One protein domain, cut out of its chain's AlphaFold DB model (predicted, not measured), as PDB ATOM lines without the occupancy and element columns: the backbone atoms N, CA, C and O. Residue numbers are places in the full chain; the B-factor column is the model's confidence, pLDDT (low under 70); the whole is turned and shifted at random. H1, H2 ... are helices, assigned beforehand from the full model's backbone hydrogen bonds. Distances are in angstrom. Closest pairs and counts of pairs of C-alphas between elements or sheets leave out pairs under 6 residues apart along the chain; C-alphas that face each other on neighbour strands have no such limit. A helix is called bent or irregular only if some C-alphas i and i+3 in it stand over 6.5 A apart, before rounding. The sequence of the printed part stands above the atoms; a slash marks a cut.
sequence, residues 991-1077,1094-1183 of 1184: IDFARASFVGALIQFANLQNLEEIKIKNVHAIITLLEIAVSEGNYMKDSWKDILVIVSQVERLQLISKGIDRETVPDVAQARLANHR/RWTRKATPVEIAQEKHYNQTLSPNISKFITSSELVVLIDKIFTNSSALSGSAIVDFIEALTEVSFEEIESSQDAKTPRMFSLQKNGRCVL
ATOM      1  N   ILE A 991     194.540 124.306 152.453       91.75
ATOM      2  CA  ILE A 991     193.508 124.198 151.409       91.75
ATOM      3  C   ILE A 991     192.569 125.421 151.470       91.75
ATOM      4  O   ILE A 991     191.415 125.348 151.910       91.75
ATOM      5  N   ASP A 992     193.090 126.578 151.049       89.12
ATOM      6  CA  ASP A 992     192.489 127.910 151.230       89.12
ATOM      7  C   ASP A 992     191.019 128.007 150.789       89.12
ATOM      8  O   ASP A 992     190.176 128.499 151.541       89.12
ATOM      9  N   PHE A 993     190.686 127.509 149.593       90.31
ATOM     10  CA  PHE A 993     189.332 127.622 149.036       90.31
ATOM     11  C   PHE A 993     188.299 126.780 149.806       90.31
ATOM     12  O   PHE A 993     187.164 127.219 150.014       90.31
ATOM     13  N   ALA A 994     188.698 125.602 150.297       92.12
ATOM     14  CA  ALA A 994     187.847 124.780 151.151       92.12
ATOM     15  C   ALA A 994     187.654 125.445 152.524       92.12
ATOM     16  O   ALA A 994     186.515 125.572 152.976       92.12
ATOM     17  N   ARG A 995     188.734 125.946 153.153       92.75
ATOM     18  CA  ARG A 995     188.656 126.681 154.432       92.75
ATOM     19  C   ARG A 995     187.679 127.851 154.326       92.75
ATOM     20  O   ARG A 995     186.741 127.921 155.117       92.75
ATOM     21  N   ALA A 996     187.865 128.725 153.335       89.81
ATOM     22  CA  ALA A 996     187.008 129.887 153.116       89.81
ATOM     23  C   ALA A 996     185.534 129.487 152.912       89.81
ATOM     24  O   ALA A 996     184.642 130.110 153.484       89.81
ATOM     25  N   SER A 997     185.272 128.401 152.176       92.69
ATOM     26  CA  SER A 997     183.913 127.897 151.938       92.69
ATOM     27  C   SER A 997     183.223 127.390 153.214       92.69
ATOM     28  O   SER A 997     182.049 127.692 153.442       92.69
ATOM     29  N   PHE A 998     183.931 126.652 154.077       94.00
ATOM     30  CA  PHE A 998     183.377 126.187 155.357       94.00
ATOM     31  C   PHE A 998     183.240 127.313 156.395       94.00
ATOM     32  O   PHE A 998     182.249 127.347 157.125       94.00
ATOM     33  N   VAL A 999     184.185 128.258 156.453       89.88
ATOM     34  CA  VAL A 999     184.087 129.436 157.335       89.88
ATOM     35  C   VAL A 999     182.926 130.338 156.897       89.88
ATOM     36  O   VAL A 999     182.112 130.731 157.734       89.88
ATOM     37  N   GLY A1000     182.756 130.564 155.589       88.06
ATOM     38  CA  GLY A1000     181.602 131.267 155.017       88.06
ATOM     39  C   GLY A1000     180.257 130.619 155.368       88.06
ATOM     40  O   GLY A1000     179.284 131.324 155.639       88.06
ATOM     41  N   ALA A1001     180.202 129.284 155.453       90.62
ATOM     42  CA  ALA A1001     179.019 128.585 155.947       90.62
ATOM     43  C   ALA A1001     178.732 128.913 157.425       90.62
ATOM     44  O   ALA A1001     177.605 129.289 157.740       90.62
ATOM     45  N   LEU A1002     179.729 128.874 158.323       90.31
ATOM     46  CA  LEU A1002     179.540 129.263 159.733       90.31
ATOM     47  C   LEU A1002     179.096 130.726 159.895       90.31
ATOM     48  O   LEU A1002     178.204 131.007 160.697       90.31
ATOM     49  N   ILE A1003     179.655 131.645 159.103       86.75
ATOM     50  CA  ILE A1003     179.250 133.060 159.073       86.75
ATOM     51  C   ILE A1003     177.773 133.183 158.669       86.75
ATOM     52  O   ILE A1003     176.998 133.859 159.348       86.75
ATOM     53  N   GLN A1004     177.336 132.464 157.629       87.31
ATOM     54  CA  GLN A1004     175.921 132.419 157.245       87.31
ATOM     55  C   GLN A1004     175.041 131.777 158.337       87.31
ATOM     56  O   GLN A1004     173.885 132.162 158.511       87.31
ATOM     57  N   PHE A1005     175.568 130.814 159.099       89.38
ATOM     58  CA  PHE A1005     174.829 130.121 160.159       89.38
ATOM     59  C   PHE A1005     174.646 130.974 161.417       89.38
ATOM     60  O   PHE A1005     173.706 130.722 162.170       89.38
ATOM     61  N   ALA A1006     175.465 132.006 161.631       85.12
ATOM     62  CA  ALA A1006     175.267 132.971 162.712       85.12
ATOM     63  C   ALA A1006     173.942 133.754 162.572       85.12
ATOM     64  O   ALA A1006     173.359 134.156 163.577       85.12
ATOM     65  N   ASN A1007     173.436 133.932 161.340       82.12
ATOM     66  CA  ASN A1007     172.153 134.578 161.005       82.12
ATOM     67  C   ASN A1007     171.930 135.979 161.628       82.12
ATOM     68  O   ASN A1007     170.794 136.403 161.838       82.12
ATOM     69  N   LEU A1008     173.008 136.721 161.913       73.88
ATOM     70  CA  LEU A1008     172.942 138.011 162.623       73.88
ATOM     71  C   LEU A1008     172.182 139.111 161.858       73.88
ATOM     72  O   LEU A1008     171.747 140.083 162.462       73.88
ATOM     73  N   GLN A1009     171.972 138.932 160.550       68.62
ATOM     74  CA  GLN A1009     171.200 139.838 159.695       68.62
ATOM     75  C   GLN A1009     169.682 139.807 159.968       68.62
ATOM     76  O   GLN A1009     168.976 140.723 159.554       68.62
ATOM     77  N   ASN A1010     169.158 138.766 160.631       70.62
ATOM     78  CA  ASN A1010     167.717 138.577 160.824       70.62
ATOM     79  C   ASN A1010     167.406 138.157 162.270       70.62
ATOM     80  O   ASN A1010     167.115 136.998 162.568       70.62
ATOM     81  N   LEU A1011     167.503 139.134 163.178       68.56
ATOM     82  CA  LEU A1011     167.480 138.956 164.638       68.56
ATOM     83  C   LEU A1011     166.219 138.263 165.184       68.56
ATOM     84  O   LEU A1011     166.289 137.591 166.211       68.56
ATOM     85  N   GLU A1012     165.093 138.386 164.480       67.94
ATOM     86  CA  GLU A1012     163.810 137.743 164.805       67.94
ATOM     87  C   GLU A1012     163.837 136.215 164.589       67.94
ATOM     88  O   GLU A1012     163.086 135.480 165.227       67.94
ATOM     89  N   GLU A1013     164.715 135.725 163.705       75.25
ATOM     90  CA  GLU A1013     164.812 134.315 163.296       75.25
ATOM     91  C   GLU A1013     166.025 133.579 163.897       75.25
ATOM     92  O   GLU A1013     166.263 132.409 163.581       75.25
ATOM     93  N   ILE A1014     166.799 134.230 164.773       82.44
ATOM     94  CA  ILE A1014     167.902 133.590 165.506       82.44
ATOM     95  C   ILE A1014     167.358 132.490 166.433       82.44
ATOM     96  O   ILE A1014     166.324 132.632 167.084       82.44
ATOM     97  N   LYS A1015     168.078 131.368 166.514       86.62
ATOM     98  CA  LYS A1015     167.792 130.225 167.391       86.62
ATOM     99  C   LYS A1015     169.074 129.782 168.100       86.62
ATOM    100  O   LYS A1015     170.173 130.197 167.738       86.62
ATOM    101  N   ILE A1016     168.949 128.888 169.084       87.12
ATOM    102  CA  ILE A1016     170.086 128.377 169.877       87.12
ATOM    103  C   ILE A1016     171.196 127.804 168.970       87.12
ATOM    104  O   ILE A1016     172.365 128.139 169.155       87.12
ATOM    105  N   LYS A1017     170.837 127.062 167.909       89.12
ATOM    106  CA  LYS A1017     171.800 126.536 166.920       89.12
ATOM    107  C   LYS A1017     172.666 127.611 166.246       89.12
ATOM    108  O   LYS A1017     173.823 127.352 165.939       89.12
ATOM    109  N   ASN A1018     172.137 128.821 166.042       90.44
ATOM    110  CA  ASN A1018     172.882 129.937 165.455       90.44
ATOM    111  C   ASN A1018     173.922 130.486 166.448       90.44
ATOM    112  O   ASN A1018     175.033 130.823 166.049       90.44
ATOM    113  N   VAL A1019     173.609 130.493 167.750       89.00
ATOM    114  CA  VAL A1019     174.580 130.844 168.801       89.00
ATOM    115  C   VAL A1019     175.660 129.765 168.929       89.00
ATOM    116  O   VAL A1019     176.836 130.100 169.025       89.00
ATOM    117  N   HIS A1020     175.306 128.478 168.823       90.19
ATOM    118  CA  HIS A1020     176.295 127.389 168.781       90.19
ATOM    119  C   HIS A1020     177.213 127.493 167.546       90.19
ATOM    120  O   HIS A1020     178.404 127.192 167.640       90.19
ATOM    121  N   ALA A1021     176.707 127.977 166.402       92.00
ATOM    122  CA  ALA A1021     177.526 128.250 165.216       92.00
ATOM    123  C   ALA A1021     178.529 129.396 165.441       92.00
ATOM    124  O   ALA A1021     179.680 129.289 165.023       92.00
ATOM    125  N   ILE A1022     178.123 130.453 166.155       90.88
ATOM    126  CA  ILE A1022     179.014 131.546 166.571       90.88
ATOM    127  C   ILE A1022     180.090 131.021 167.528       90.88
ATOM    128  O   ILE A1022     181.269 131.240 167.277       90.88
ATOM    129  N   ILE A1023     179.713 130.277 168.576       91.50
ATOM    130  CA  ILE A1023     180.664 129.654 169.517       91.50
ATOM    131  C   ILE A1023     181.679 128.791 168.753       91.50
ATOM    132  O   ILE A1023     182.882 128.992 168.902       91.50
ATOM    133  N   THR A1024     181.202 127.934 167.843       93.56
ATOM    134  CA  THR A1024     182.041 127.094 166.971       93.56
ATOM    135  C   THR A1024     183.037 127.925 166.150       93.56
ATOM    136  O   THR A1024     184.213 127.574 166.076       93.56
ATOM    137  N   LEU A1025     182.598 129.039 165.554       93.50
ATOM    138  CA  LEU A1025     183.455 129.936 164.772       93.50
ATOM    139  C   LEU A1025     184.524 130.625 165.639       93.50
ATOM    140  O   LEU A1025     185.680 130.717 165.228       93.50
ATOM    141  N   LEU A1026     184.167 131.062 166.850       92.38
ATOM    142  CA  LEU A1026     185.108 131.697 167.778       92.38
ATOM    143  C   LEU A1026     186.127 130.692 168.342       92.38
ATOM    144  O   LEU A1026     187.309 131.006 168.426       92.38
ATOM    145  N   GLU A1027     185.719 129.460 168.665       92.88
ATOM    146  CA  GLU A1027     186.649 128.380 169.035       92.88
ATOM    147  C   GLU A1027     187.661 128.065 167.922       92.88
ATOM    148  O   GLU A1027     188.829 127.772 168.192       92.88
ATOM    149  N   ILE A1028     187.219 128.110 166.663       92.00
ATOM    150  CA  ILE A1028     188.072 127.916 165.486       92.00
ATOM    151  C   ILE A1028     189.060 129.076 165.351       92.00
ATOM    152  O   ILE A1028     190.250 128.824 165.194       92.00
ATOM    153  N   ALA A1029     188.614 130.325 165.502       90.50
ATOM    154  CA  ALA A1029     189.496 131.494 165.505       90.50
ATOM    155  C   ALA A1029     190.547 131.442 166.636       90.50
ATOM    156  O   ALA A1029     191.705 131.795 166.425       90.50
ATOM    157  N   VAL A1030     190.168 130.945 167.821       90.38
ATOM    158  CA  VAL A1030     191.067 130.781 168.981       90.38
ATOM    159  C   VAL A1030     192.064 129.624 168.816       90.38
ATOM    160  O   VAL A1030     193.157 129.705 169.374       90.38
ATOM    161  N   SER A1031     191.712 128.552 168.091       89.25
ATOM    162  CA  SER A1031     192.566 127.353 167.953       89.25
ATOM    163  C   SER A1031     193.365 127.272 166.648       89.25
ATOM    164  O   SER A1031     194.479 126.766 166.667       89.25
ATOM    165  N   GLU A1032     192.839 127.801 165.542       87.69
ATOM    166  CA  GLU A1032     193.432 127.729 164.195       87.69
ATOM    167  C   GLU A1032     193.747 129.125 163.614       87.69
ATOM    168  O   GLU A1032     193.923 129.278 162.405       87.69
ATOM    169  N   GLY A1033     193.806 130.164 164.458       84.75
ATOM    170  CA  GLY A1033     193.932 131.572 164.048       84.75
ATOM    171  C   GLY A1033     195.111 131.885 163.116       84.75
ATOM    172  O   GLY A1033     195.012 132.775 162.273       84.75
ATOM    173  N   ASN A1034     196.188 131.092 163.185       86.62
ATOM    174  CA  ASN A1034     197.344 131.168 162.282       86.62
ATOM    175  C   ASN A1034     197.022 130.909 160.800       86.62
ATOM    176  O   ASN A1034     197.851 131.199 159.941       86.62
ATOM    177  N   TYR A1035     195.849 130.351 160.497       86.88
ATOM    178  CA  TYR A1035     195.489 129.882 159.161       86.88
ATOM    179  C   TYR A1035     194.270 130.589 158.561       86.88
ATOM    180  O   TYR A1035     193.836 130.192 157.485       86.88
ATOM    181  N   MET A1036     193.690 131.607 159.213       86.38
ATOM    182  CA  MET A1036     192.426 132.210 158.755       86.38
ATOM    183  C   MET A1036     192.568 133.071 157.484       86.38
ATOM    184  O   MET A1036     191.706 132.967 156.604       86.38
ATOM    185  N   LYS A1037     193.659 133.841 157.343       86.81
ATOM    186  CA  LYS A1037     193.888 134.813 156.246       86.81
ATOM    187  C   LYS A1037     192.711 135.798 156.104       86.81
ATOM    188  O   LYS A1037     192.169 136.206 157.130       86.81
ATOM    189  N   ASP A1038     192.261 136.109 154.877       83.19
ATOM    190  CA  ASP A1038     191.095 136.957 154.543       83.19
ATOM    191  C   ASP A1038     189.886 136.755 155.485       83.19
ATOM    192  O   ASP A1038     189.175 137.703 155.815       83.19
ATOM    193  N   SER A1039     189.641 135.519 155.948       87.38
ATOM    194  CA  SER A1039     188.508 135.184 156.821       87.38
ATOM    195  C   SER A1039     188.539 135.864 158.197       87.38
ATOM    196  O   SER A1039     187.497 135.920 158.852       87.38
ATOM    197  N   TRP A1040     189.678 136.417 158.639       90.31
ATOM    198  CA  TRP A1040     189.742 137.232 159.859       90.31
ATOM    199  C   TRP A1040     188.788 138.430 159.815       90.31
ATOM    200  O   TRP A1040     188.173 138.737 160.835       90.31
ATOM    201  N   LYS A1041     188.603 139.051 158.641       86.88
ATOM    202  CA  LYS A1041     187.682 140.180 158.437       86.88
ATOM    203  C   LYS A1041     186.267 139.821 158.869       86.88
ATOM    204  O   LYS A1041     185.700 140.464 159.749       86.88
ATOM    205  N   ASP A1042     185.706 138.758 158.302       84.81
ATOM    206  CA  ASP A1042     184.325 138.377 158.590       84.81
ATOM    207  C   ASP A1042     184.161 137.775 159.997       84.81
ATOM    208  O   ASP A1042     183.133 137.994 160.636       84.81
ATOM    209  N   ILE A1043     185.188 137.104 160.538       88.69
ATOM    210  CA  ILE A1043     185.213 136.683 161.951       88.69
ATOM    211  C   ILE A1043     185.118 137.904 162.879       88.69
ATOM    212  O   ILE A1043     184.328 137.894 163.823       88.69
ATOM    213  N   LEU A1044     185.874 138.971 162.607       89.50
ATOM    214  CA  LEU A1044     185.855 140.192 163.415       89.50
ATOM    215  C   LEU A1044     184.556 140.995 163.236       89.50
ATOM    216  O   LEU A1044     184.055 141.536 164.221       89.50
ATOM    217  N   VAL A1045     183.926 140.975 162.053       86.00
ATOM    218  CA  VAL A1045     182.546 141.475 161.878       86.00
ATOM    219  C   VAL A1045     181.556 140.690 162.743       86.00
ATOM    220  O   VAL A1045     180.704 141.305 163.384       86.00
ATOM    221  N   ILE A1046     181.659 139.357 162.815       86.81
ATOM    222  CA  ILE A1046     180.804 138.548 163.701       86.81
ATOM    223  C   ILE A1046     181.056 138.898 165.176       86.81
ATOM    224  O   ILE A1046     180.094 139.146 165.899       86.81
ATOM    225  N   VAL A1047     182.316 138.987 165.623       88.50
ATOM    226  CA  VAL A1047     182.664 139.415 166.996       88.50
ATOM    227  C   VAL A1047     182.057 140.786 167.312       88.50
ATOM    228  O   VAL A1047     181.406 140.952 168.346       88.50
ATOM    229  N   SER A1048     182.218 141.742 166.397       85.69
ATOM    230  CA  SER A1048     181.663 143.088 166.506       85.69
ATOM    231  C   SER A1048     180.133 143.061 166.600       85.69
ATOM    232  O   SER A1048     179.562 143.619 167.535       85.69
ATOM    233  N   GLN A1049     179.434 142.373 165.697       80.75
ATOM    234  CA  GLN A1049     177.968 142.301 165.722       80.75
ATOM    235  C   GLN A1049     177.429 141.621 166.986       80.75
ATOM    236  O   GLN A1049     176.419 142.054 167.538       80.75
ATOM    237  N   VAL A1050     178.112 140.599 167.502       84.38
ATOM    238  CA  VAL A1050     177.695 139.931 168.740       84.38
ATOM    239  C   VAL A1050     177.873 140.839 169.962       84.38
ATOM    240  O   VAL A1050     177.007 140.833 170.837       84.38
ATOM    241  N   GLU A1051     178.908 141.686 170.007       84.38
ATOM    242  CA  GLU A1051     179.024 142.720 171.045       84.38
ATOM    243  C   GLU A1051     177.854 143.713 170.993       84.38
ATOM    244  O   GLU A1051     177.216 143.951 172.021       84.38
ATOM    245  N   ARG A1052     177.468 144.179 169.797       79.38
ATOM    246  CA  ARG A1052     176.268 145.013 169.601       79.38
ATOM    247  C   ARG A1052     175.007 144.345 170.161       79.38
ATOM    248  O   ARG A1052     174.222 145.000 170.849       79.38
ATOM    249  N   LEU A1053     174.822 143.040 169.947       78.75
ATOM    250  CA  LEU A1053     173.689 142.306 170.527       78.75
ATOM    251  C   LEU A1053     173.783 142.160 172.054       78.75
ATOM    252  O   LEU A1053     172.752 142.196 172.729       78.75
ATOM    253  N   GLN A1054     174.987 142.072 172.628       80.94
ATOM    254  CA  GLN A1054     175.170 142.134 174.081       80.94
ATOM    255  C   GLN A1054     174.842 143.519 174.660       80.94
ATOM    256  O   GLN A1054     174.304 143.575 175.765       80.94
ATOM    257  N   LEU A1055     175.125 144.621 173.954       77.75
ATOM    258  CA  LEU A1055     174.722 145.973 174.374       77.75
ATOM    259  C   LEU A1055     173.193 146.124 174.364       77.75
ATOM    260  O   LEU A1055     172.605 146.521 175.370       77.75
ATOM    261  N   ILE A1056     172.538 145.713 173.273       74.62
ATOM    262  CA  ILE A1056     171.069 145.720 173.151       74.62
ATOM    263  C   ILE A1056     170.430 144.837 174.239       74.62
ATOM    264  O   ILE A1056     169.457 145.235 174.879       74.62
ATOM    265  N   SER A1057     171.018 143.670 174.533       72.44
ATOM    266  CA  SER A1057     170.575 142.786 175.623       72.44
ATOM    267  C   SER A1057     170.782 143.364 177.033       72.44
ATOM    268  O   SER A1057     170.199 142.835 177.981       72.44
ATOM    269  N   LYS A1058     171.602 144.410 177.199       74.56
ATOM    270  CA  LYS A1058     171.815 145.127 178.471       74.56
ATOM    271  C   LYS A1058     170.903 146.354 178.622       74.56
ATOM    272  O   LYS A1058     170.994 147.041 179.634       74.56
ATOM    273  N   GLY A1059     170.023 146.618 177.651       64.38
ATOM    274  CA  GLY A1059     169.096 147.755 177.677       64.38
ATOM    275  C   GLY A1059     169.699 149.078 177.197       64.38
ATOM    276  O   GLY A1059     169.165 150.133 177.530       64.38
ATOM    277  N   ILE A1060     170.799 149.039 176.438       68.00
ATOM    278  CA  ILE A1060     171.343 150.224 175.758       68.00
ATOM    279  C   ILE A1060     170.469 150.544 174.539       68.00
ATOM    280  O   ILE A1060     170.001 149.638 173.844       68.00
ATOM    281  N   ASP A1061     170.213 151.833 174.321       53.72
ATOM    282  CA  ASP A1061     169.145 152.288 173.435       53.72
ATOM    283  C   ASP A1061     169.468 152.065 171.949       53.72
ATOM    284  O   ASP A1061     170.590 152.302 171.493       53.72
ATOM    285  N   ARG A1062     168.489 151.582 171.177       54.78
ATOM    286  CA  ARG A1062     168.747 150.950 169.866       54.78
ATOM    287  C   ARG A1062     169.216 151.941 168.804       54.78
ATOM    288  O   ARG A1062     170.043 151.583 167.973       54.78
ATOM    289  N   GLU A1063     168.760 153.187 168.888       50.31
ATOM    290  CA  GLU A1063     169.194 154.288 168.017       50.31
ATOM    291  C   GLU A1063     170.666 154.691 168.242       50.31
ATOM    292  O   GLU A1063     171.232 155.430 167.441       50.31
ATOM    293  N   THR A1064     171.313 154.202 169.309       53.75
ATOM    294  CA  THR A1064     172.716 154.521 169.636       53.75
ATOM    295  C   THR A1064     173.727 153.458 169.198       53.75
ATOM    296  O   THR A1064     174.927 153.684 169.344       53.75
ATOM    297  N   VAL A1065     173.286 152.319 168.640       60.03
ATOM    298  CA  VAL A1065     174.181 151.213 168.238       60.03
ATOM    299  C   VAL A1065     173.917 150.765 166.785       60.03
ATOM    300  O   VAL A1065     173.175 149.799 166.560       60.03
ATOM    301  N   PRO A1066     174.517 151.445 165.788       60.47
ATOM    302  CA  PRO A1066     174.315 151.155 164.365       60.47
ATOM    303  C   PRO A1066     174.829 149.784 163.902       60.47
ATOM    304  O   PRO A1066     175.624 149.129 164.578       60.47
ATOM    305  N   ASP A1067     174.353 149.345 162.734       64.12
ATOM    306  CA  ASP A1067     174.604 148.014 162.179       64.12
ATOM    307  C   ASP A1067     175.615 148.048 161.017       64.12
ATOM    308  O   ASP A1067     175.298 148.423 159.885       64.12
ATOM    309  N   VAL A1068     176.833 147.578 161.297       62.19
ATOM    310  CA  VAL A1068     177.959 147.503 160.348       62.19
ATOM    311  C   VAL A1068     177.634 146.645 159.113       62.19
ATOM    312  O   VAL A1068     178.061 146.943 157.999       62.19
ATOM    313  N   ALA A1069     176.839 145.584 159.282       58.81
ATOM    314  CA  ALA A1069     176.500 144.657 158.205       58.81
ATOM    315  C   ALA A1069     175.394 145.214 157.294       58.81
ATOM    316  O   ALA A1069     175.399 144.941 156.094       58.81
ATOM    317  N   GLN A1070     174.480 146.027 157.835       57.91
ATOM    318  CA  GLN A1070     173.512 146.775 157.025       57.91
ATOM    319  C   GLN A1070     174.175 147.956 156.296       57.91
ATOM    320  O   GLN A1070     173.841 148.208 155.139       57.91
ATOM    321  N   ALA A1071     175.171 148.617 156.898       52.38
ATOM    322  CA  ALA A1071     175.941 149.670 156.227       52.38
ATOM    323  C   ALA A1071     176.680 149.155 154.975       52.38
ATOM    324  O   ALA A1071     176.581 149.778 153.917       52.38
ATOM    325  N   ARG A1072     177.310 147.967 155.036       54.88
ATOM    326  CA  ARG A1072     177.894 147.289 153.853       54.88
ATOM    327  C   ARG A1072     176.885 147.087 152.706       54.88
ATOM    328  O   ARG A1072     177.269 147.141 151.542       54.88
ATOM    329  N   LEU A1073     175.608 146.847 153.018       51.94
ATOM    330  CA  LEU A1073     174.535 146.670 152.025       51.94
ATOM    331  C   LEU A1073     174.034 148.001 151.437       51.94
ATOM    332  O   LEU A1073     173.575 148.018 150.296       51.94
ATOM    333  N   ALA A1074     174.132 149.102 152.186       44.50
ATOM    334  CA  ALA A1074     173.750 150.438 151.732       44.50
ATOM    335  C   ALA A1074     174.854 151.126 150.905       44.50
ATOM    336  O   ALA A1074     174.579 151.697 149.847       44.50
ATOM    337  N   ASN A1075     176.114 151.034 151.341       43.72
ATOM    338  CA  ASN A1075     177.222 151.854 150.833       43.72
ATOM    339  C   ASN A1075     177.886 151.287 149.562       43.72
ATOM    340  O   ASN A1075     179.085 151.443 149.340       43.72
ATOM    341  N   HIS A1076     177.109 150.683 148.657       38.25
ATOM    342  CA  HIS A1076     177.616 150.046 147.429       38.25
ATOM    343  C   HIS A1076     178.081 151.040 146.328       38.25
ATOM    344  O   HIS A1076     178.023 150.750 145.129       38.25
ATOM    345  N   ARG A1077     178.562 152.225 146.731       37.59
ATOM    346  CA  ARG A1077     179.161 153.288 145.908       37.59
ATOM    347  C   ARG A1077     180.388 153.918 146.597       37.59
ATOM    348  O   ARG A1077     180.312 155.069 147.016       37.59
ATOM    349  N   ARG A1094     172.238 129.984 143.481       38.28
ATOM    350  CA  ARG A1094     171.453 129.176 142.535       38.28
ATOM    351  C   ARG A1094     170.209 128.512 143.157       38.28
ATOM    352  O   ARG A1094     169.372 128.016 142.406       38.28
ATOM    353  N   TRP A1095     170.066 128.495 144.488       39.97
ATOM    354  CA  TRP A1095     168.996 127.760 145.189       39.97
ATOM    355  C   TRP A1095     167.943 128.628 145.902       39.97
ATOM    356  O   TRP A1095     166.956 128.080 146.393       39.97
ATOM    357  N   THR A1096     168.080 129.961 145.937       36.78
ATOM    358  CA  THR A1096     167.116 130.847 146.627       36.78
ATOM    359  C   THR A1096     166.823 132.146 145.870       36.78
ATOM    360  O   THR A1096     167.455 133.170 146.113       36.78
ATOM    361  N   ARG A1097     165.784 132.153 145.019       37.56
ATOM    362  CA  ARG A1097     165.150 133.407 144.568       37.56
ATOM    363  C   ARG A1097     164.123 133.891 145.599       37.56
ATOM    364  O   ARG A1097     163.051 133.302 145.719       37.56
ATOM    365  N   LYS A1098     164.436 134.988 146.290       43.09
ATOM    366  CA  LYS A1098     163.490 135.886 146.983       43.09
ATOM    367  C   LYS A1098     163.876 137.351 146.690       43.09
ATOM    368  O   LYS A1098     164.784 137.570 145.891       43.09
ATOM    369  N   ALA A1099     163.128 138.311 147.244       41.09
ATOM    370  CA  ALA A1099     163.256 139.752 146.978       41.09
ATOM    371  C   ALA A1099     164.666 140.310 147.257       41.09
ATOM    372  O   ALA A1099     165.482 139.654 147.909       41.09
ATOM    373  N   THR A1100     164.971 141.500 146.731       47.69
ATOM    374  CA  THR A1100     166.341 142.024 146.775       47.69
ATOM    375  C   THR A1100     166.756 142.414 148.203       47.69
ATOM    376  O   THR A1100     165.912 142.825 149.005       47.69
ATOM    377  N   PRO A1101     168.057 142.330 148.550       43.81
ATOM    378  CA  PRO A1101     168.526 142.662 149.899       43.81
ATOM    379  C   PRO A1101     168.198 144.093 150.352       43.81
ATOM    380  O   PRO A1101     168.026 144.326 151.545       43.81
ATOM    381  N   VAL A1102     168.086 145.039 149.412       46.19
ATOM    382  CA  VAL A1102     167.788 146.454 149.693       46.19
ATOM    383  C   VAL A1102     166.324 146.649 150.102       46.19
ATOM    384  O   VAL A1102     166.055 147.352 151.072       46.19
ATOM    385  N   GLU A1103     165.389 145.983 149.415       48.38
ATOM    386  CA  GLU A1103     163.952 146.026 149.738       48.38
ATOM    387  C   GLU A1103     163.688 145.452 151.142       48.38
ATOM    388  O   GLU A1103     162.994 146.064 151.950       48.38
ATOM    389  N   ILE A1104     164.313 144.312 151.467       51.66
ATOM    390  CA  ILE A1104     164.144 143.639 152.766       51.66
ATOM    391  C   ILE A1104     164.783 144.440 153.915       51.66
ATOM    392  O   ILE A1104     164.264 144.429 155.032       51.66
ATOM    393  N   ALA A1105     165.897 145.139 153.665       47.50
ATOM    394  CA  ALA A1105     166.542 145.974 154.676       47.50
ATOM    395  C   ALA A1105     165.631 147.131 155.116       47.50
ATOM    396  O   ALA A1105     165.389 147.294 156.315       47.50
ATOM    397  N   GLN A1106     165.080 147.885 154.157       47.53
ATOM    398  CA  GLN A1106     164.314 149.104 154.436       47.53
ATOM    399  C   GLN A1106     163.053 148.858 155.282       47.53
ATOM    400  O   GLN A1106     162.757 149.661 156.165       47.53
ATOM    401  N   GLU A1107     162.353 147.734 155.094       43.19
ATOM    402  CA  GLU A1107     161.158 147.407 155.891       43.19
ATOM    403  C   GLU A1107     161.476 146.922 157.322       43.19
ATOM    404  O   GLU A1107     160.671 147.124 158.235       43.19
ATOM    405  N   LYS A1108     162.644 146.303 157.563       48.91
ATOM    406  CA  LYS A1108     162.962 145.627 158.842       48.91
ATOM    407  C   LYS A1108     163.685 146.472 159.902       48.91
ATOM    408  O   LYS A1108     163.897 145.977 161.011       48.91
ATOM    409  N   HIS A1109     164.057 147.725 159.632       50.41
ATOM    410  CA  HIS A1109     164.831 148.530 160.598       50.41
ATOM    411  C   HIS A1109     164.106 148.811 161.934       50.41
ATOM    412  O   HIS A1109     164.765 148.934 162.963       50.41
ATOM    413  N   TYR A1110     162.770 148.888 161.953       44.28
ATOM    414  CA  TYR A1110     162.036 149.494 163.077       44.28
ATOM    415  C   TYR A1110     161.640 148.560 164.242       44.28
ATOM    416  O   TYR A1110     161.323 149.063 165.315       44.28
ATOM    417  N   ASN A1111     161.659 147.227 164.083       47.19
ATOM    418  CA  ASN A1111     161.043 146.293 165.057       47.19
ATOM    419  C   ASN A1111     161.973 145.214 165.655       47.19
ATOM    420  O   ASN A1111     161.507 144.309 166.348       47.19
ATOM    421  N   GLN A1112     163.292 145.326 165.464       55.16
ATOM    422  CA  GLN A1112     164.278 144.337 165.926       55.16
ATOM    423  C   GLN A1112     164.203 144.081 167.449       55.16
ATOM    424  O   GLN A1112     164.691 144.877 168.256       55.16
ATOM    425  N   THR A1113     163.610 142.954 167.862       58.22
ATOM    426  CA  THR A1113     163.471 142.543 169.271       58.22
ATOM    427  C   THR A1113     164.104 141.171 169.513       58.22
ATOM    428  O   THR A1113     163.834 140.207 168.805       58.22
ATOM    429  N   LEU A1114     164.969 141.077 170.527       65.44
ATOM    430  CA  LEU A1114     165.653 139.834 170.891       65.44
ATOM    431  C   LEU A1114     164.803 139.021 171.880       65.44
ATOM    432  O   LEU A1114     164.353 139.551 172.898       65.44
ATOM    433  N   SER A1115     164.615 137.725 171.618       70.81
ATOM    434  CA  SER A1115     163.922 136.827 172.553       70.81
ATOM    435  C   SER A1115     164.712 136.685 173.864       70.81
ATOM    436  O   SER A1115     165.918 136.427 173.809       70.81
ATOM    437  N   PRO A1116     164.068 136.752 175.050       69.88
ATOM    438  CA  PRO A1116     164.758 136.736 176.346       69.88
ATOM    439  C   PRO A1116     165.554 135.450 176.621       69.88
ATOM    440  O   PRO A1116     166.451 135.453 177.465       69.88
ATOM    441  N   ASN A1117     165.268 134.355 175.909       74.75
ATOM    442  CA  ASN A1117     166.090 133.146 175.960       74.75
ATOM    443  C   ASN A1117     167.393 133.315 175.159       74.75
ATOM    444  O   ASN A1117     168.460 132.974 175.660       74.75
ATOM    445  N   ILE A1118     167.326 133.898 173.958       78.94
ATOM    446  CA  ILE A1118     168.496 134.167 173.103       78.94
ATOM    447  C   ILE A1118     169.421 135.183 173.782       78.94
ATOM    448  O   ILE A1118     170.631 134.975 173.823       78.94
ATOM    449  N   SER A1119     168.849 136.224 174.396       75.25
ATOM    450  CA  SER A1119     169.568 137.229 175.186       75.25
ATOM    451  C   SER A1119     170.501 136.607 176.234       75.25
ATOM    452  O   SER A1119     171.659 137.010 176.341       75.25
ATOM    453  N   LYS A1120     170.047 135.570 176.956       79.44
ATOM    454  CA  LYS A1120     170.859 134.841 177.951       79.44
ATOM    455  C   LYS A1120     172.024 134.065 177.329       79.44
ATOM    456  O   LYS A1120     173.099 134.024 177.916       79.44
ATOM    457  N   PHE A1121     171.833 133.464 176.153       79.75
ATOM    458  CA  PHE A1121     172.901 132.732 175.458       79.75
ATOM    459  C   PHE A1121     173.928 133.673 174.810       79.75
ATOM    460  O   PHE A1121     175.126 133.410 174.881       79.75
ATOM    461  N   ILE A1122     173.496 134.804 174.245       80.62
ATOM    462  CA  ILE A1122     174.396 135.816 173.661       80.62
ATOM    463  C   ILE A1122     175.204 136.560 174.739       80.62
ATOM    464  O   ILE A1122     176.352 136.925 174.497       80.62
ATOM    465  N   THR A1123     174.649 136.731 175.943       79.31
ATOM    466  CA  THR A1123     175.362 137.277 177.118       79.31
ATOM    467  C   THR A1123     176.047 136.207 177.983       79.31
ATOM    468  O   THR A1123     176.466 136.499 179.103       79.31
ATOM    469  N   SER A1124     176.193 134.975 177.479       83.06
ATOM    470  CA  SER A1124     176.854 133.885 178.205       83.06
ATOM    471  C   SER A1124     178.338 134.166 178.474       83.06
ATOM    472  O   SER A1124     179.047 134.777 177.671       83.06
ATOM    473  N   SER A1125     178.827 133.678 179.618       79.31
ATOM    474  CA  SER A1125     180.233 133.805 180.018       79.31
ATOM    475  C   SER A1125     181.188 133.105 179.049       79.31
ATOM    476  O   SER A1125     182.269 133.623 178.790       79.31
ATOM    477  N   GLU A1126     180.780 131.969 178.479       85.06
ATOM    478  CA  GLU A1126     181.530 131.231 177.457       85.06
ATOM    479  C   GLU A1126     181.843 132.104 176.237       85.06
ATOM    480  O   GLU A1126     183.006 132.243 175.857       85.06
ATOM    481  N   LEU A1127     180.822 132.744 175.662       85.50
ATOM    482  CA  LEU A1127     180.980 133.554 174.458       85.50
ATOM    483  C   LEU A1127     181.814 134.818 174.727       85.50
ATOM    484  O   LEU A1127     182.664 135.173 173.912       85.50
ATOM    485  N   VAL A1128     181.636 135.462 175.889       85.81
ATOM    486  CA  VAL A1128     182.484 136.593 176.318       85.81
ATOM    487  C   VAL A1128     183.949 136.160 176.461       85.81
ATOM    488  O   VAL A1128     184.843 136.826 175.939       85.81
ATOM    489  N   VAL A1129     184.205 135.014 177.103       88.06
ATOM    490  CA  VAL A1129     185.558 134.458 177.269       88.06
ATOM    491  C   VAL A1129     186.184 134.070 175.927       88.06
ATOM    492  O   VAL A1129     187.388 134.244 175.760       88.06
ATOM    493  N   LEU A1130     185.411 133.573 174.958       87.94
ATOM    494  CA  LEU A1130     185.911 133.292 173.608       87.94
ATOM    495  C   LEU A1130     186.292 134.576 172.854       87.94
ATOM    496  O   LEU A1130     187.367 134.619 172.260       87.94
ATOM    497  N   ILE A1131     185.478 135.635 172.935       88.12
ATOM    498  CA  ILE A1131     185.806 136.944 172.346       88.12
ATOM    499  C   ILE A1131     187.097 137.511 172.953       88.12
ATOM    500  O   ILE A1131     188.004 137.895 172.215       88.12
ATOM    501  N   ASP A1132     187.229 137.533 174.282       86.75
ATOM    502  CA  ASP A1132     188.446 138.050 174.923       86.75
ATOM    503  C   ASP A1132     189.676 137.155 174.681       86.75
ATOM    504  O   ASP A1132     190.793 137.673 174.576       86.75
ATOM    505  N   LYS A1133     189.496 135.839 174.494       88.12
ATOM    506  CA  LYS A1133     190.576 134.930 174.073       88.12
ATOM    507  C   LYS A1133     191.115 135.244 172.682       88.12
ATOM    508  O   LYS A1133     192.324 135.161 172.521       88.12
ATOM    509  N   ILE A1134     190.288 135.633 171.704       88.69
ATOM    510  CA  ILE A1134     190.780 136.012 170.362       88.69
ATOM    511  C   ILE A1134     191.774 137.174 170.472       88.69
ATOM    512  O   ILE A1134     192.890 137.089 169.965       88.69
ATOM    513  N   PHE A1135     191.411 138.232 171.201       88.38
ATOM    514  CA  PHE A1135     192.284 139.396 171.367       88.38
ATOM    515  C   PHE A1135     193.510 139.108 172.242       88.38
ATOM    516  O   PHE A1135     194.579 139.642 171.957       88.38
ATOM    517  N   THR A1136     193.387 138.250 173.261       85.75
ATOM    518  CA  THR A1136     194.514 137.859 174.131       85.75
ATOM    519  C   THR A1136     195.519 136.978 173.381       85.75
ATOM    520  O   THR A1136     196.726 137.208 173.453       85.75
ATOM    521  N   ASN A1137     195.025 136.009 172.604       85.38
ATOM    522  CA  ASN A1137     195.838 135.080 171.820       85.38
ATOM    523  C   ASN A1137     196.391 135.696 170.522       85.38
ATOM    524  O   ASN A1137     197.185 135.037 169.857       85.38
ATOM    525  N   SER A1138     196.023 136.932 170.155       85.44
ATOM    526  CA  SER A1138     196.597 137.615 168.980       85.44
ATOM    527  C   SER A1138     198.125 137.747 169.082       85.44
ATOM    528  O   SER A1138     198.829 137.557 168.096       85.44
ATOM    529  N   SER A1139     198.636 137.921 170.306       82.94
ATOM    530  CA  SER A1139     200.062 137.884 170.669       82.94
ATOM    531  C   SER A1139     200.779 136.553 170.372       82.94
ATOM    532  O   SER A1139     202.006 136.517 170.308       82.94
ATOM    533  N   ALA A1140     200.034 135.459 170.181       84.75
ATOM    534  CA  ALA A1140     200.549 134.128 169.852       84.75
ATOM    535  C   ALA A1140     200.362 133.755 168.365       84.75
ATOM    536  O   ALA A1140     200.622 132.610 167.980       84.75
ATOM    537  N   LEU A1141     199.904 134.696 167.529       87.44
ATOM    538  CA  LEU A1141     199.825 134.510 166.081       87.44
ATOM    539  C   LEU A1141     201.213 134.599 165.429       87.44
ATOM    540  O   LEU A1141     202.117 135.287 165.900       87.44
ATOM    541  N   SER A1142     201.377 133.899 164.309       87.56
ATOM    542  CA  SER A1142     202.579 133.958 163.483       87.56
ATOM    543  C   SER A1142     202.741 135.335 162.829       87.56
ATOM    544  O   SER A1142     201.770 136.060 162.614       87.56
ATOM    545  N   GLY A1143     203.976 135.683 162.453       83.06
ATOM    546  CA  GLY A1143     204.302 137.002 161.893       83.06
ATOM    547  C   GLY A1143     203.554 137.381 160.606       83.06
ATOM    548  O   GLY A1143     203.481 138.564 160.298       83.06
ATOM    549  N   SER A1144     202.979 136.418 159.875       85.38
ATOM    550  CA  SER A1144     202.039 136.691 158.779       85.38
ATOM    551  C   SER A1144     200.594 136.791 159.276       85.38
ATOM    552  O   SER A1144     199.915 137.767 158.985       85.38
ATOM    553  N   ALA A1145     200.133 135.836 160.093       87.06
ATOM    554  CA  ALA A1145     198.746 135.794 160.555       87.06
ATOM    555  C   ALA A1145     198.366 136.977 161.466       87.06
ATOM    556  O   ALA A1145     197.196 137.351 161.523       87.06
ATOM    557  N   ILE A1146     199.335 137.579 162.164       87.75
ATOM    558  CA  ILE A1146     199.117 138.809 162.935       87.75
ATOM    559  C   ILE A1146     198.953 140.045 162.034       87.75
ATOM    560  O   ILE A1146     198.221 140.960 162.401       87.75
ATOM    561  N   VAL A1147     199.561 140.061 160.839       88.12
ATOM    562  CA  VAL A1147     199.331 141.118 159.836       88.12
ATOM    563  C   VAL A1147     197.920 140.978 159.273       88.12
ATOM    564  O   VAL A1147     197.157 141.936 159.372       88.12
ATOM    565  N   ASP A1148     197.537 139.775 158.826       87.50
ATOM    566  CA  ASP A1148     196.173 139.466 158.368       87.50
ATOM    567  C   ASP A1148     195.117 139.886 159.418       87.50
ATOM    568  O   ASP A1148     194.079 140.463 159.091       87.50
ATOM    569  N   PHE A1149     195.393 139.619 160.703       90.38
ATOM    570  CA  PHE A1149     194.526 139.981 161.828       90.38
ATOM    571  C   PHE A1149     194.446 141.497 162.067       90.38
ATOM    572  O   PHE A1149     193.353 142.017 162.286       90.38
ATOM    573  N   ILE A1150     195.574 142.218 162.039       88.94
ATOM    574  CA  ILE A1150     195.609 143.673 162.282       88.94
ATOM    575  C   ILE A1150     195.000 144.448 161.108       88.94
ATOM    576  O   ILE A1150     194.292 145.430 161.342       88.94
ATOM    577  N   GLU A1151     195.216 144.009 159.868       89.00
ATOM    578  CA  GLU A1151     194.584 144.586 158.677       89.00
ATOM    579  C   GLU A1151     193.059 144.424 158.753       89.00
ATOM    580  O   GLU A1151     192.330 145.421 158.752       89.00
ATOM    581  N   ALA A1152     192.581 143.196 158.983       88.75
ATOM    582  CA  ALA A1152     191.167 142.899 159.201       88.75
ATOM    583  C   ALA A1152     190.552 143.694 160.371       88.75
ATOM    584  O   ALA A1152     189.451 144.233 160.247       88.75
ATOM    585  N   LEU A1153     191.252 143.804 161.506       88.69
ATOM    586  CA  LEU A1153     190.781 144.557 162.672       88.69
ATOM    587  C   LEU A1153     190.720 146.064 162.403       88.69
ATOM    588  O   LEU A1153     189.826 146.744 162.910       88.69
ATOM    589  N   THR A1154     191.648 146.592 161.608       88.31
ATOM    590  CA  THR A1154     191.677 148.006 161.220       88.31
ATOM    591  C   THR A1154     190.546 148.326 160.247       88.31
ATOM    592  O   THR A1154     189.852 149.323 160.438       88.31
ATOM    593  N   GLU A1155     190.282 147.453 159.274       85.88
ATOM    594  CA  GLU A1155     189.170 147.622 158.334       85.88
ATOM    595  C   GLU A1155     187.805 147.530 159.039       85.88
ATOM    596  O   GLU A1155     186.979 148.427 158.892       85.88
ATOM    597  N   VAL A1156     187.588 146.536 159.911       85.94
ATOM    598  CA  VAL A1156     186.348 146.437 160.709       85.94
ATOM    599  C   VAL A1156     186.198 147.616 161.683       85.94
ATOM    600  O   VAL A1156     185.081 148.079 161.918       85.94
ATOM    601  N   SER A1157     187.301 148.173 162.200       85.06
ATOM    602  CA  SER A1157     187.263 149.420 162.985       85.06
ATOM    603  C   SER A1157     186.836 150.628 162.145       85.06
ATOM    604  O   SER A1157     186.142 151.502 162.658       85.06
ATOM    605  N   PHE A1158     187.229 150.690 160.870       82.56
ATOM    606  CA  PHE A1158     186.800 151.746 159.955       82.56
ATOM    607  C   PHE A1158     185.313 151.606 159.603       82.56
ATOM    608  O   PHE A1158     184.572 152.579 159.710       82.56
ATOM    609  N   GLU A1159     184.847 150.393 159.289       81.50
ATOM    610  CA  GLU A1159     183.429 150.115 159.019       81.50
ATOM    611  C   GLU A1159     182.527 150.399 160.242       81.50
ATOM    612  O   GLU A1159     181.412 150.901 160.087       81.50
ATOM    613  N   GLU A1160     182.989 150.134 161.474       80.06
ATOM    614  CA  GLU A1160     182.287 150.534 162.709       80.06
ATOM    615  C   GLU A1160     182.094 152.056 162.807       80.06
ATOM    616  O   GLU A1160     181.023 152.515 163.206       80.06
ATOM    617  N   ILE A1161     183.099 152.841 162.413       78.50
ATOM    618  CA  ILE A1161     183.042 154.308 162.422       78.50
ATOM    619  C   ILE A1161     182.169 154.820 161.266       78.50
ATOM    620  O   ILE A1161     181.320 155.683 161.482       78.50
ATOM    621  N   GLU A1162     182.317 154.271 160.057       76.88
ATOM    622  CA  GLU A1162     181.533 154.655 158.877       76.88
ATOM    623  C   GLU A1162     180.035 154.387 159.075       76.88
ATOM    624  O   GLU A1162     179.210 155.272 158.861       76.88
ATOM    625  N   SER A1163     179.686 153.205 159.588       70.25
ATOM    626  CA  SER A1163     178.300 152.838 159.909       70.25
ATOM    627  C   SER A1163     177.679 153.650 161.051       70.25
ATOM    628  O   SER A1163     176.475 153.536 161.278       70.25
ATOM    629  N   SER A1164     178.458 154.470 161.769       68.25
ATOM    630  CA  SER A1164     177.997 155.249 162.923       68.25
ATOM    631  C   SER A1164     178.250 156.760 162.838       68.25
ATOM    632  O   SER A1164     178.144 157.447 163.853       68.25
ATOM    633  N   GLN A1165     178.497 157.301 161.637       64.06
ATOM    634  CA  GLN A1165     178.741 158.738 161.418       64.06
ATOM    635  C   GLN A1165     177.606 159.654 161.922       64.06
ATOM    636  O   GLN A1165     177.891 160.725 162.455       64.06
ATOM    637  N   ASP A1166     176.343 159.226 161.819       59.28
ATOM    638  CA  ASP A1166     175.174 159.990 162.294       59.28
ATOM    639  C   ASP A1166     174.852 159.782 163.794       59.28
ATOM    640  O   ASP A1166     173.943 160.414 164.341       59.28
ATOM    641  N   ALA A1167     175.572 158.895 164.494       62.56
ATOM    642  CA  ALA A1167     175.308 158.587 165.898       62.56
ATOM    643  C   ALA A1167     175.974 159.599 166.848       62.56
ATOM    644  O   ALA A1167     177.136 159.970 166.690       62.56
ATOM    645  N   LYS A1168     175.276 159.978 167.932       58.44
ATOM    646  CA  LYS A1168     175.809 160.884 168.982       58.44
ATOM    647  C   LYS A1168     177.093 160.377 169.655       58.44
ATOM    648  O   LYS A1168     177.814 161.165 170.264       58.44
ATOM    649  N   THR A1169     177.350 159.077 169.576       63.38
ATOM    650  CA  THR A1169     178.575 158.413 170.020       63.38
ATOM    651  C   THR A1169     178.958 157.385 168.954       63.38
ATOM    652  O   THR A1169     178.254 156.377 168.848       63.38
ATOM    653  N   PRO A1170     180.017 157.611 168.153       66.25
ATOM    654  CA  PRO A1170     180.424 156.657 167.128       66.25
ATOM    655  C   PRO A1170     180.922 155.358 167.764       66.25
ATOM    656  O   PRO A1170     181.457 155.337 168.880       66.25
ATOM    657  N   ARG A1171     180.744 154.254 167.043       73.00
ATOM    658  CA  ARG A1171     181.106 152.917 167.498       73.00
ATOM    659  C   ARG A1171     182.608 152.698 167.323       73.00
ATOM    660  O   ARG A1171     183.162 152.928 166.256       73.00
ATOM    661  N   MET A1172     183.268 152.299 168.408       74.12
ATOM    662  CA  MET A1172     184.731 152.172 168.490       74.12
ATOM    663  C   MET A1172     185.153 150.884 169.216       74.12
ATOM    664  O   MET A1172     186.176 150.869 169.902       74.12
ATOM    665  N   PHE A1173     184.362 149.811 169.132       81.94
ATOM    666  CA  PHE A1173     184.649 148.562 169.843       81.94
ATOM    667  C   PHE A1173     185.942 147.930 169.315       81.94
ATOM    668  O   PHE A1173     186.882 147.695 170.081       81.94
ATOM    669  N   SER A1174     186.028 147.734 167.999       80.31
ATOM    670  CA  SER A1174     187.216 147.154 167.362       80.31
ATOM    671  C   SER A1174     188.435 148.073 167.507       80.31
ATOM    672  O   SER A1174     189.533 147.592 167.782       80.31
ATOM    673  N   LEU A1175     188.234 149.397 167.483       76.44
ATOM    674  CA  LEU A1175     189.290 150.393 167.699       76.44
ATOM    675  C   LEU A1175     189.883 150.318 169.123       76.44
ATOM    676  O   LEU A1175     191.103 150.330 169.295       76.44
ATOM    677  N   GLN A1176     189.031 150.191 170.149       78.44
ATOM    678  CA  GLN A1176     189.460 150.023 171.546       78.44
ATOM    679  C   GLN A1176     190.187 148.692 171.774       78.44
ATOM    680  O   GLN A1176     191.112 148.629 172.585       78.44
ATOM    681  N   LYS A1177     189.799 147.629 171.057       79.25
ATOM    682  CA  LYS A1177     190.524 146.351 171.062       79.25
ATOM    683  C   LYS A1177     191.876 146.470 170.351       79.25
ATOM    684  O   LYS A1177     192.871 146.035 170.916       79.25
ATOM    685  N   ASN A1178     191.937 147.128 169.192       65.88
ATOM    686  CA  ASN A1178     193.161 147.359 168.416       65.88
ATOM    687  C   ASN A1178     194.226 148.090 169.252       65.88
ATOM    688  O   ASN A1178     195.311 147.558 169.480       65.88
ATOM    689  N   GLY A1179     193.866 149.225 169.864       59.38
ATOM    690  CA  GLY A1179     194.758 149.954 170.775       59.38
ATOM    691  C   GLY A1179     195.219 149.147 172.001       59.38
ATOM    692  O   GLY A1179     196.223 149.497 172.612       59.38
ATOM    693  N   ARG A1180     194.526 148.056 172.354       59.97
ATOM    694  CA  ARG A1180     194.916 147.129 173.426       59.97
ATOM    695  C   ARG A1180     195.794 145.974 172.931       59.97
ATOM    696  O   ARG A1180     196.587 145.476 173.716       59.97
ATOM    697  N   CYS A1181     195.681 145.576 171.664       60.69
ATOM    698  CA  CYS A1181     196.551 144.585 171.021       60.69
ATOM    699  C   CYS A1181     197.900 145.181 170.583       60.69
ATOM    700  O   CYS A1181     198.894 144.477 170.604       60.69
ATOM    701  N   VAL A1182     197.957 146.477 170.258       58.09
ATOM    702  CA  VAL A1182     199.210 147.208 169.950       58.09
ATOM    703  C   VAL A1182     200.022 147.559 171.218       58.09
ATOM    704  O   VAL A1182     201.161 148.011 171.131       58.09
ATOM    705  N   LEU A1183     199.447 147.345 172.409       50.75
ATOM    706  CA  LEU A1183     200.090 147.531 173.721       50.75
ATOM    707  C   LEU A1183     200.493 146.207 174.409       50.75
ATOM    708  O   LEU A1183     200.906 146.245 175.571       50.75
TER     709      LEU A1183
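What this domain is: This is residues 991 to 1077 and 1094 to 1183 of the 1184 residues of an uncharacterized protein of Kluyveromyces dobzhanskii CBS 2104 (UniProt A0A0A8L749). A rounded, compact body of helices is gathered round H3, which runs through the middle; H1, H2 and H7 form with it a loose up-and-down bundle, each of the four running against the one before, and the hairpin of H8 and H9 packs on another side. The short H6 packs on H2 and H3, while H4 and H5 lie toward the outside and residues 1094 to 1100 stick out. The printed part has 177 residues with nine named helices, H1 to H9 in order, and no named strand: the class is all helix. The radius of gyration of the C-alphas is 16.1 A and the spans are 45 by 41 by 38 A.

How they stand to each other: H1, residues 992 to 1006, forms a hairpin with H2, residues 1016 to 1035; they touch, H2 with residues 1018 to 1025 alone, and the closest C-alphas, of Ala 1006 and Asn 1018, are 4.7 A apart. H2 also forms a hairpin with H3, residues 1039 to 1056, at a steep tilt of 41 degrees; residues 1022 to 1029 touch residues 1043 to 1046, the closest C-alphas being those of Leu 1025 and Ile 1043, 7.5 A. H4, residues 1068 to 1074, touches H5, residues 1101 to 1108, closest at the C-alphas of Leu 1073 and Val 1102, 7.1 A. H6, residues 1116 to 1122, touches residues 1016 to 1019 of H2 alone, closest at the C-alphas of Ile 1016 and Ile 1118, 6.8 A. H7, residues 1125 to 1140, touches residues 1023 to 1030 of H2 alone, the same way at a shallow tilt of 13 degrees, closest at the C-alphas of Val 1030 and Ile 1134, 5.4 A. Residues 1148 to 1156 of H8, residues 1145 to 1162, touch residues 1040 to 1045 of H3, closest at the C-alphas of Lys 1041 and Ala 1152, 4.5 A. H9, residues 1173 to 1181, forms a hairpin with H8, closest at the C-alphas of Ser 1157 and Ser 1174, 4.9 A. Every O i to N i+4 pair is within hydrogen-bond range in H1, H3, H8 and H9, against 14 of 16 in H2, 2 of 3 in H4, 2 of 4 in H5, 2 of 3 in H6 and 9 of 12 in H7.

Where its parts are: H1 begins at C-alpha 992, (192.489, 127.910, 151.230), and spans 21.3 A. H2 spans 27.6 A, H3 26.1 A, H7 22.7 A and H8 25.6 A. H2 is irregular, with C-alphas 1031 and 1034 8.3 A apart, and H7 only just, with C-alphas 1136 and 1139 6.54 A apart. H9 ends at C-alpha 1181, (196.551, 144.585, 171.021).

The domain as a whole: The farthest C-alphas, of Arg 1097 and Leu 1183, are 47.6 A apart. Residues 1078 to 1093 are not printed, with 25.5 A between C-alphas 1077 and 1094 across the cut. The link from H3 to H4 is long. Mean pLDDT of the printed part is 75.1; residues 1059 to 1077 and 1094 to 1114 are among those under 70.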